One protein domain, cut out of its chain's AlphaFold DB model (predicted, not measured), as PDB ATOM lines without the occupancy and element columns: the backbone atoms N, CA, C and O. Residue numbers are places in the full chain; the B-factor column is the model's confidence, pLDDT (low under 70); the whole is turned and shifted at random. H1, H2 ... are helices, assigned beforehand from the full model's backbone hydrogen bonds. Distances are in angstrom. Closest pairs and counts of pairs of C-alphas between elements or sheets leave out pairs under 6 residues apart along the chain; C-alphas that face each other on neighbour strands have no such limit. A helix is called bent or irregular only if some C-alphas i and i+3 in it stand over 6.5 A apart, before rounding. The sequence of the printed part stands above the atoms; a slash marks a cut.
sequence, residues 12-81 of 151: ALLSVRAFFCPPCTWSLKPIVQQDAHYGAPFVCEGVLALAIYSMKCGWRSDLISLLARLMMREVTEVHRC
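This is residues 12 to 81 of the 151 residues of an uncharacterized protein of Pajaroellobacter abortibovis (UniProt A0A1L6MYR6). Two helices, H2 and H3, meet near their ends as a V, with the link of residues 58 to 60 at its point; a long loop, residues 27 to 45, runs out from H1 toward the H4 end and folds back to the start of H2. Short H1 is near the start of H2, and short H4 follows H3 at the far end. You will find 70 printed residues with four named helices in the order H1, H2, H3, H4 and no named strand; the class is all helix, with 35 residues in helices. The whole is only just compact, close to loose, with a radius of gyration of the C-alphas of 13.0 A, and is elongated, 36 by 23 by 21 A.

Find C-alpha 22 at (161.409, 8.305, 43.196), where H1, residues 22 to 26, begins. H2, residues 46 to 57, starts at (147.935, 4.159, 39.846) and is 16.2 A long. H3, residues 61 to 74, is 21.5 A long and only just irregular: C-alphas 62 and 65 are 6.7 A apart. H4, residues 77 to 80, ends with C-alpha 80 at (160.989, 10.145, 14.267).

Look at H2 residues 51 to 55, which alone touch H3, with its residues 61 to 67; the closest C-alphas, of Met 55 and Ser 61, are 5.8 A apart. They run opposite ways at a steep tilt of 52 degrees, where the line of H3 is a rough one. H1 and H2 are close but not clearly touching: the closest C-alphas, of Cys 24 and Val 47, are 6.6 A apart. H4 is apart from H1, H2 and H3, and H1 is apart from H3. In H1 and H2 every O i to N i+4 pair is within hydrogen-bond range, in H3 6 of 10, and H4 is too short for such a pair.

The C-alphas of Ala 12 and Cys 81, the two farthest apart, are 38.7 A apart. The printed part has no cut; the link H1 to H2 is long, and those from H2 to H3 and H3 to H4 are tight. Mean pLDDT of the printed part is 79.0, and residues 12 to 19, 33 to 34, 36 and 58 of this model are under 70.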
ATOM      1  N   ALA A  12     156.331  14.001  48.976       46.59
ATOM      2  CA  ALA A  12     157.713  14.400  48.783       46.59
ATOM      3  C   ALA A  12     157.781  15.783  48.116       46.59
ATOM      4  O   ALA A  12     157.259  15.987  47.018       46.59
ATOM      5  N   LEU A  13     158.488  16.718  48.754       44.62
ATOM      6  CA  LEU A  13     158.944  17.968  48.143       44.62
ATOM      7  C   LEU A  13     159.812  17.638  46.927       44.62
ATOM      8  O   LEU A  13     160.999  17.331  47.042       44.62
ATOM      9  N   LEU A  14     159.203  17.665  45.748       52.16
ATOM     10  CA  LEU A  14     159.930  17.476  44.512       52.16
ATOM     11  C   LEU A  14     160.571  18.785  44.082       52.16
ATOM     12  O   LEU A  14     159.967  19.855  44.166       52.16
ATOM     13  N   SER A  15     161.808  18.693  43.591       44.97
ATOM     14  CA  SER A  15     162.419  19.804  42.870       44.97
ATOM     15  C   SER A  15     161.491  20.223  41.730       44.97
ATOM     16  O   SER A  15     160.814  19.385  41.137       44.97
ATOM     17  N   VAL A  16     161.492  21.509  41.378       47.62
ATOM     18  CA  VAL A  16     160.598  22.152  40.386       47.62
ATOM     19  C   VAL A  16     160.576  21.453  39.003       47.62
ATOM     20  O   VAL A  16     159.778  21.788  38.133       47.62
ATOM     21  N   ARG A  17     161.451  20.464  38.765       48.16
ATOM     22  CA  ARG A  17     161.563  19.681  37.525       48.16
ATOM     23  C   ARG A  17     161.122  18.216  37.640       48.16
ATOM     24  O   ARG A  17     160.843  17.610  36.597       48.16
ATOM     25  N   ALA A  18     161.053  17.655  38.846       54.41
ATOM     26  CA  ALA A  18     160.558  16.306  39.096       54.41
ATOM     27  C   ALA A  18     159.060  16.383  39.412       54.41
ATOM     28  O   ALA A  18     158.653  17.006  40.379       54.41
ATOM     29  N   PHE A  19     158.216  15.783  38.576       63.41
ATOM     30  CA  PHE A  19     156.765  15.762  38.821       63.41
ATOM     31  C   PHE A  19     156.298  14.457  39.479       63.41
ATOM     32  O   PHE A  19     155.179  14.388  39.972       63.41
ATOM     33  N   PHE A  20     157.161  13.436  39.508       70.69
ATOM     34  CA  PHE A  20     156.982  12.235  40.315       70.69
ATOM     35  C   PHE A  20     158.178  12.063  41.244       70.69
ATOM     36  O   PHE A  20     159.321  12.276  40.833       70.69
ATOM     37  N   CYS A  21     157.915  11.655  42.485       73.75
ATOM     38  CA  CYS A  21     158.968  11.268  43.412       73.75
ATOM     39  C   CYS A  21     159.587   9.927  43.011       73.75
ATOM     40  O   CYS A  21     158.994   9.203  42.202       73.75
ATOM     41  N   PRO A  22     160.780   9.578  43.528       74.88
ATOM     42  CA  PRO A  22     161.409   8.305  43.196       74.88
ATOM     43  C   PRO A  22     160.479   7.097  43.434       74.88
ATOM     44  O   PRO A  22     160.305   6.328  42.490       74.88
ATOM     45  N   PRO A  23     159.749   6.988  44.569       78.06
ATOM     46  CA  PRO A  23     158.740   5.935  44.750       78.06
ATOM     47  C   PRO A  23     157.642   5.910  43.675       78.06
ATOM     48  O   PRO A  23     157.314   4.852  43.134       78.06
ATOM     49  N   CYS A  24     157.082   7.070  43.315       78.00
ATOM     50  CA  CYS A  24     156.046   7.147  42.281       78.00
ATOM     51  C   CYS A  24     156.589   6.798  40.893       78.00
ATOM     52  O   CYS A  24     155.886   6.187  40.096       78.00
ATOM     53  N   THR A  25     157.850   7.132  40.622       79.94
ATOM     54  CA  THR A  25     158.525   6.762  39.376       79.94
ATOM     55  C   THR A  25     158.744   5.250  39.302       79.94
ATOM     56  O   THR A  25     158.503   4.662  38.254       79.94
ATOM     57  N   TRP A  26     159.128   4.605  40.408       81.12
ATOM     58  CA  TRP A  26     159.256   3.141  40.491       81.12
ATOM     59  C   TRP A  26     157.921   2.404  40.384       81.12
ATOM     60  O   TRP A  26     157.889   1.241  39.999       81.12
ATOM     61  N   SER A  27     156.815   3.082  40.689       84.38
ATOM     62  CA  SER A  27     155.467   2.520  40.556       84.38
ATOM     63  C   SER A  27     154.958   2.514  39.108       84.38
ATOM     64  O   SER A  27     153.916   1.920  38.832       84.38
ATOM     65  N   LEU A  28     155.651   3.183  38.177       87.00
ATOM     66  CA  LEU A  28     155.296   3.149  36.761       87.00
ATOM     67  C   LEU A  28     155.629   1.775  36.181       87.00
ATOM     68  O   LEU A  28     156.778   1.341  36.212       87.00
ATOM     69  N   LYS A  29     154.627   1.113  35.603       89.44
ATOM     70  CA  LYS A  29     154.799  -0.191  34.959       89.44
ATOM     71  C   LYS A  29     155.032  -0.008  33.463       89.44
ATOM     72  O   LYS A  29     154.068   0.352  32.777       89.44
ATOM     73  N   PRO A  30     156.265  -0.194  32.957       88.44
ATOM     74  CA  PRO A  30     156.532  -0.074  31.532       88.44
ATOM     75  C   PRO A  30     155.790  -1.163  30.758       88.44
ATOM     76  O   PRO A  30     155.606  -2.276  31.255       88.44
ATOM     77  N   ILE A  31     155.365  -0.839  29.544       86.75
ATOM     78  CA  ILE A  31     154.828  -1.820  28.602       86.75
ATOM     79  C   ILE A  31     155.955  -2.200  27.645       86.75
ATOM     80  O   ILE A  31     156.626  -1.332  27.101       86.75
ATOM     81  N   VAL A  32     156.160  -3.500  27.424       78.06
ATOM     82  CA  VAL A  32     157.018  -3.964  26.327       78.06
ATOM     83  C   VAL A  32     156.188  -3.900  25.054       78.06
ATOM     84  O   VAL A  32     155.234  -4.666  24.887       78.06
ATOM     85  N   GLN A  33     156.502  -2.939  24.192       66.06
ATOM     86  CA  GLN A  33     155.733  -2.692  22.985       66.06
ATOM     87  C   GLN A  33     155.972  -3.804  21.948       66.06
ATOM     88  O   GLN A  33     157.110  -4.172  21.664       66.06
ATOM     89  N   GLN A  34     154.886  -4.363  21.404       62.81
ATOM     90  CA  GLN A  34     154.928  -5.440  20.398       62.81
ATOM     91  C   GLN A  34     154.738  -4.920  18.961       62.81
ATOM     92  O   GLN A  34     155.000  -5.653  18.014       62.81
ATOM     93  N   ASP A  35     154.295  -3.668  18.798       70.94
ATOM     94  CA  ASP A  35     153.947  -3.056  17.512       70.94
ATOM     95  C   ASP A  35     154.605  -1.673  17.385       70.94
ATOM     96  O   ASP A  35     154.513  -0.848  18.293       70.94
ATOM     97  N   ALA A  36     155.279  -1.399  16.269       69.94
ATOM     98  CA  ALA A  36     155.976  -0.133  16.059       69.94
ATOM     99  C   ALA A  36     155.035   1.062  15.799       69.94
ATOM    100  O   ALA A  36     155.473   2.203  15.933       69.94
ATOM    101  N   HIS A  37     153.772   0.814  15.438       70.31
ATOM    102  CA  HIS A  37     152.798   1.830  15.032       70.31
ATOM    103  C   HIS A  37     151.842   2.248  16.154       70.31
ATOM    104  O   HIS A  37     151.368   3.385  16.168       70.31
ATOM    105  N   TYR A  38     151.551   1.348  17.100       75.25
ATOM    106  CA  TYR A  38     150.615   1.604  18.196       75.25
ATOM    107  C   TYR A  38     151.243   1.276  19.542       75.25
ATOM    108  O   TYR A  38     151.693   0.154  19.775       75.25
ATOM    109  N   GLY A  39     151.199   2.231  20.470       79.19
ATOM    110  CA  GLY A  39     151.850   2.027  21.751       79.19
ATOM    111  C   GLY A  39     151.486   3.003  22.846       79.19
ATOM    112  O   GLY A  39     150.915   4.071  22.625       79.19
ATOM    113  N   ALA A  40     151.837   2.592  24.057       84.88
ATOM    114  CA  ALA A  40     151.843   3.422  25.244       84.88
ATOM    115  C   ALA A  40     153.037   2.997  26.106       84.88
ATOM    116  O   ALA A  40     153.223   1.797  26.293       84.88
ATOM    117  N   PRO A  41     153.792   3.943  26.693       85.81
ATOM    118  CA  PRO A  41     154.997   3.613  27.461       85.81
ATOM    119  C   PRO A  41     154.738   2.863  28.748       85.81
ATOM    120  O   PRO A  41     155.611   2.180  29.278       85.81
ATOM    121  N   PHE A  42     153.543   3.036  29.296       89.75
ATOM    122  CA  PHE A  42     153.215   2.583  30.627       89.75
ATOM    123  C   PHE A  42     151.767   2.128  30.694       89.75
ATOM    124  O   PHE A  42     150.889   2.666  30.010       89.75
ATOM    125  N   VAL A  43     151.505   1.180  31.590       89.38
ATOM    126  CA  VAL A  43     150.142   0.797  31.955       89.38
ATOM    127  C   VAL A  43     149.458   1.997  32.609       89.38
ATOM    128  O   VAL A  43     149.984   2.603  33.543       89.38
ATOM    129  N   CYS A  44     148.276   2.361  32.107       88.56
ATOM    130  CA  CYS A  44     147.499   3.495  32.608       88.56
ATOM    131  C   CYS A  44     146.788   3.138  33.926       88.56
ATOM    132  O   CYS A  44     145.576   2.938  33.959       88.56
ATOM    133  N   GLU A  45     147.549   3.080  35.014       86.25
ATOM    134  CA  GLU A  45     147.072   2.772  36.364       86.25
ATOM    135  C   GLU A  45     147.776   3.625  37.434       86.25
ATOM    136  O   GLU A  45     148.698   4.392  37.137       86.25
ATOM    137  N   GLY A  46     147.313   3.520  38.684       88.06
ATOM    138  CA  GLY A  46     147.935   4.159  39.846       88.06
ATOM    139  C   GLY A  46     148.213   5.653  39.650       88.06
ATOM    140  O   GLY A  46     147.350   6.418  39.210       88.06
ATOM    141  N   VAL A  47     149.446   6.065  39.957       86.31
ATOM    142  CA  VAL A  47     149.893   7.467  39.870       86.31
ATOM    143  C   VAL A  47     149.821   8.038  38.452       86.31
ATOM    144  O   VAL A  47     149.562   9.230  38.285       86.31
ATOM    145  N   LEU A  48     149.983   7.202  37.420       89.19
ATOM    146  CA  LEU A  48     149.870   7.643  36.032       89.19
ATOM    147  C   LEU A  48     148.412   7.905  35.653       89.19
ATOM    148  O   LEU A  48     148.118   8.936  35.048       89.19
ATOM    149  N   ALA A  49     147.495   7.014  36.038       88.25
ATOM    150  CA  ALA A  49     146.065   7.219  35.808       88.25
ATOM    151  C   ALA A  49     145.565   8.490  36.511       88.25
ATOM    152  O   ALA A  49     144.840   9.276  35.900       88.25
ATOM    153  N   LEU A  50     146.010   8.734  37.748       86.62
ATOM    154  CA  LEU A  50     145.702   9.961  38.484       86.62
ATOM    155  C   LEU A  50     146.268  11.206  37.787       86.62
ATOM    156  O   LEU A  50     145.545  12.185  37.619       86.62
ATOM    157  N   ALA A  51     147.519  11.173  37.320       88.12
ATOM    158  CA  ALA A  51     148.116  12.290  36.585       88.12
ATOM    159  C   ALA A  51     147.381  12.579  35.264       88.12
ATOM    160  O   ALA A  51     147.079  13.736  34.964       88.12
ATOM    161  N   ILE A  52     147.036  11.541  34.495       88.56
ATOM    162  CA  ILE A  52     146.259  11.675  33.253       88.56
ATOM    163  C   ILE A  52     144.867  12.232  33.553       88.56
ATOM    164  O   ILE A  52     144.406  13.125  32.840       88.56
ATOM    165  N   TYR A  53     144.199  11.735  34.594       86.06
ATOM    166  CA  TYR A  53     142.889  12.227  35.005       86.06
ATOM    167  C   TYR A  53     142.952  13.696  35.430       86.06
ATOM    168  O   TYR A  53     142.170  14.502  34.936       86.06
ATOM    169  N   SER A  54     143.911  14.078  36.269       85.38
ATOM    170  CA  SER A  54     144.083  15.460  36.727       85.38
ATOM    171  C   SER A  54     144.439  16.422  35.604       85.38
ATOM    172  O   SER A  54     143.948  17.549  35.580       85.38
ATOM    173  N   MET A  55     145.236  15.978  34.636       86.88
ATOM    174  CA  MET A  55     145.513  16.763  33.439       86.88
ATOM    175  C   MET A  55     144.249  16.914  32.579       86.88
ATOM    176  O   MET A  55     143.894  18.028  32.198       86.88
ATOM    177  N   LYS A  56     143.519  15.817  32.317       81.44
ATOM    178  CA  LYS A  56     142.314  15.840  31.473       81.44
ATOM    179  C   LYS A  56     141.165  16.614  32.116       81.44
ATOM    180  O   LYS A  56     140.497  17.365  31.413       81.44
ATOM    181  N   CYS A  57     140.900  16.397  33.402       78.75
ATOM    182  CA  CYS A  57     139.689  16.830  34.103       78.75
ATOM    183  C   CYS A  57     139.928  17.914  35.162       78.75
ATOM    184  O   CYS A  57     139.002  18.662  35.457       78.75
ATOM    185  N   GLY A  58     141.133  18.002  35.725       69.00
ATOM    186  CA  GLY A  58     141.469  18.872  36.857       69.00
ATOM    187  C   GLY A  58     142.249  20.138  36.495       69.00
ATOM    188  O   GLY A  58     142.806  20.762  37.390       69.00
ATOM    189  N   TRP A  59     142.319  20.508  35.208       72.12
ATOM    190  CA  TRP A  59     143.004  21.719  34.717       72.12
ATOM    191  C   TRP A  59     144.503  21.796  35.049       72.12
ATOM    192  O   TRP A  59     145.107  22.868  35.018       72.12
ATOM    193  N   ARG A  60     145.133  20.652  35.330       81.75
ATOM    194  CA  ARG A  60     146.560  20.553  35.661       81.75
ATOM    195  C   ARG A  60     147.426  20.499  34.405       81.75
ATOM    196  O   ARG A  60     148.010  19.468  34.068       81.75
ATOM    197  N   SER A  61     147.476  21.615  33.677       81.56
ATOM    198  CA  SER A  61     148.321  21.778  32.485       81.56
ATOM    199  C   SER A  61     149.821  21.711  32.811       81.56
ATOM    200  O   SER A  61     150.625  21.326  31.966       81.56
ATOM    201  N   ASP A  62     150.209  21.966  34.060       83.25
ATOM    202  CA  ASP A  62     151.565  21.751  34.568       83.25
ATOM    203  C   ASP A  62     152.051  20.302  34.367       83.25
ATOM    204  O   ASP A  62     153.240  20.071  34.156       83.25
ATOM    205  N   LEU A  63     151.138  19.322  34.328       87.00
ATOM    206  CA  LEU A  63     151.470  17.911  34.105       87.00
ATOM    207  C   LEU A  63     151.783  17.569  32.643       87.00
ATOM    208  O   LEU A  63     152.288  16.478  32.378       87.00
ATOM    209  N   ILE A  64     151.512  18.460  31.685       88.50
ATOM    210  CA  ILE A  64     151.712  18.186  30.252       88.50
ATOM    211  C   ILE A  64     153.174  17.858  29.965       88.50
ATOM    212  O   ILE A  64     153.458  16.835  29.349       88.50
ATOM    213  N   SER A  65     154.103  18.670  30.470       86.44
ATOM    214  CA  SER A  65     155.539  18.466  30.256       86.44
ATOM    215  C   SER A  65     156.037  17.156  30.869       86.44
ATOM    216  O   SER A  65     156.936  16.511  30.334       86.44
ATOM    217  N   LEU A  66     155.463  16.722  31.997       87.88
ATOM    218  CA  LEU A  66     155.751  15.403  32.561       87.88
ATOM    219  C   LEU A  66     155.239  14.292  31.645       87.88
ATOM    220  O   LEU A  66     156.013  13.418  31.262       87.88
ATOM    221  N   LEU A  67     153.950  14.319  31.314       90.19
ATOM    222  CA  LEU A  67     153.303  13.261  30.544       90.19
ATOM    223  C   LEU A  67     153.919  13.132  29.147       90.19
ATOM    224  O   LEU A  67     154.180  12.019  28.705       90.19
ATOM    225  N   ALA A  68     154.253  14.249  28.499       90.75
ATOM    226  CA  ALA A  68     154.965  14.248  27.228       90.75
ATOM    227  C   ALA A  68     156.351  13.597  27.345       90.75
ATOM    228  O   ALA A  68     156.692  12.750  26.529       90.75
ATOM    229  N   ARG A  69     157.132  13.895  28.395       88.12
ATOM    230  CA  ARG A  69     158.425  13.218  28.627       88.12
ATOM    231  C   ARG A  69     158.287  11.713  28.840       88.12
ATOM    232  O   ARG A  69     159.183  10.970  28.458       88.12
ATOM    233  N   LEU A  70     157.189  11.262  29.443       89.00
ATOM    234  CA  LEU A  70     156.902   9.834  29.561       89.00
ATOM    235  C   LEU A  70     156.548   9.228  28.199       89.00
ATOM    236  O   LEU A  70     157.086   8.178  27.875       89.00
ATOM    237  N   MET A  71     155.732   9.910  27.383       89.75
ATOM    238  CA  MET A  71     155.425   9.499  26.001       89.75
ATOM    239  C   MET A  71     156.683   9.365  25.141       89.75
ATOM    240  O   MET A  71     156.790   8.422  24.366       89.75
ATOM    241  N   MET A  72     157.663  10.254  25.329       88.44
ATOM    242  CA  MET A  72     158.935  10.214  24.602       88.44
ATOM    243  C   MET A  72     159.741   8.926  24.823       88.44
ATOM    244  O   MET A  72     160.645   8.655  24.039       88.44
ATOM    245  N   ARG A  73     159.430   8.121  25.851       85.81
ATOM    246  CA  ARG A  73     160.097   6.830  26.080       85.81
ATOM    247  C   ARG A  73     159.708   5.748  25.065       85.81
ATOM    248  O   ARG A  73     160.553   4.906  24.798       85.81
ATOM    249  N   GLU A  74     158.524   5.828  24.446       83.31
ATOM    250  CA  GLU A  74     158.140   4.930  23.333       83.31
ATOM    251  C   GLU A  74     158.498   5.473  21.956       83.31
ATOM    252  O   GLU A  74     158.210   4.836  20.944       83.31
ATOM    253  N   VAL A  75     159.090   6.666  21.865       83.94
ATOM    254  CA  VAL A  75     159.459   7.201  20.555       83.94
ATOM    255  C   VAL A  75     160.598   6.360  19.984       83.94
ATOM    256  O   VAL A  75     161.765   6.489  20.363       83.94
ATOM    257  N   THR A  76     160.226   5.534  19.014       82.75
ATOM    258  CA  THR A  76     161.124   4.785  18.132       82.75
ATOM    259  C   THR A  76     161.470   5.588  16.874       82.75
ATOM    260  O   THR A  76     160.879   6.637  16.608       82.75
ATOM    261  N   GLU A  77     162.391   5.074  16.055       81.69
ATOM    262  CA  GLU A  77     162.741   5.674  14.756       81.69
ATOM    263  C   GLU A  77     161.533   5.836  13.825       81.69
ATOM    264  O   GLU A  77     161.424   6.844  13.135       81.69
ATOM    265  N   VAL A  78     160.565   4.914  13.869       80.62
ATOM    266  CA  VAL A  78     159.328   5.019  13.072       80.62
ATOM    267  C   VAL A  78     158.579   6.317  13.380       80.62
ATOM    268  O   VAL A  78     158.101   6.988  12.472       80.62
ATOM    269  N   HIS A  79     158.531   6.712  14.653       84.38
ATOM    270  CA  HIS A  79     157.900   7.961  15.071       84.38
ATOM    271  C   HIS A  79     158.737   9.188  14.685       84.38
ATOM    272  O   HIS A  79     158.174  10.239  14.390       84.38
ATOM    273  N   ARG A  80     160.073   9.067  14.686       83.94
ATOM    274  CA  ARG A  80     160.989  10.145  14.267       83.94
ATOM    275  C   ARG A  80     160.910  10.425  12.767       83.94
ATOM    276  O   ARG A  80     161.109  11.565  12.369       83.94
ATOM    277  N   CYS A  81     160.584   9.414  11.966       86.62
ATOM    278  CA  CYS A  81     160.384   9.537  10.522       86.62
ATOM    279  C   CYS A  81     158.996  10.069  10.123       86.62
ATOM    280  O   CYS A  81     158.726  10.185   8.932       86.62
TER     281      CYS A  81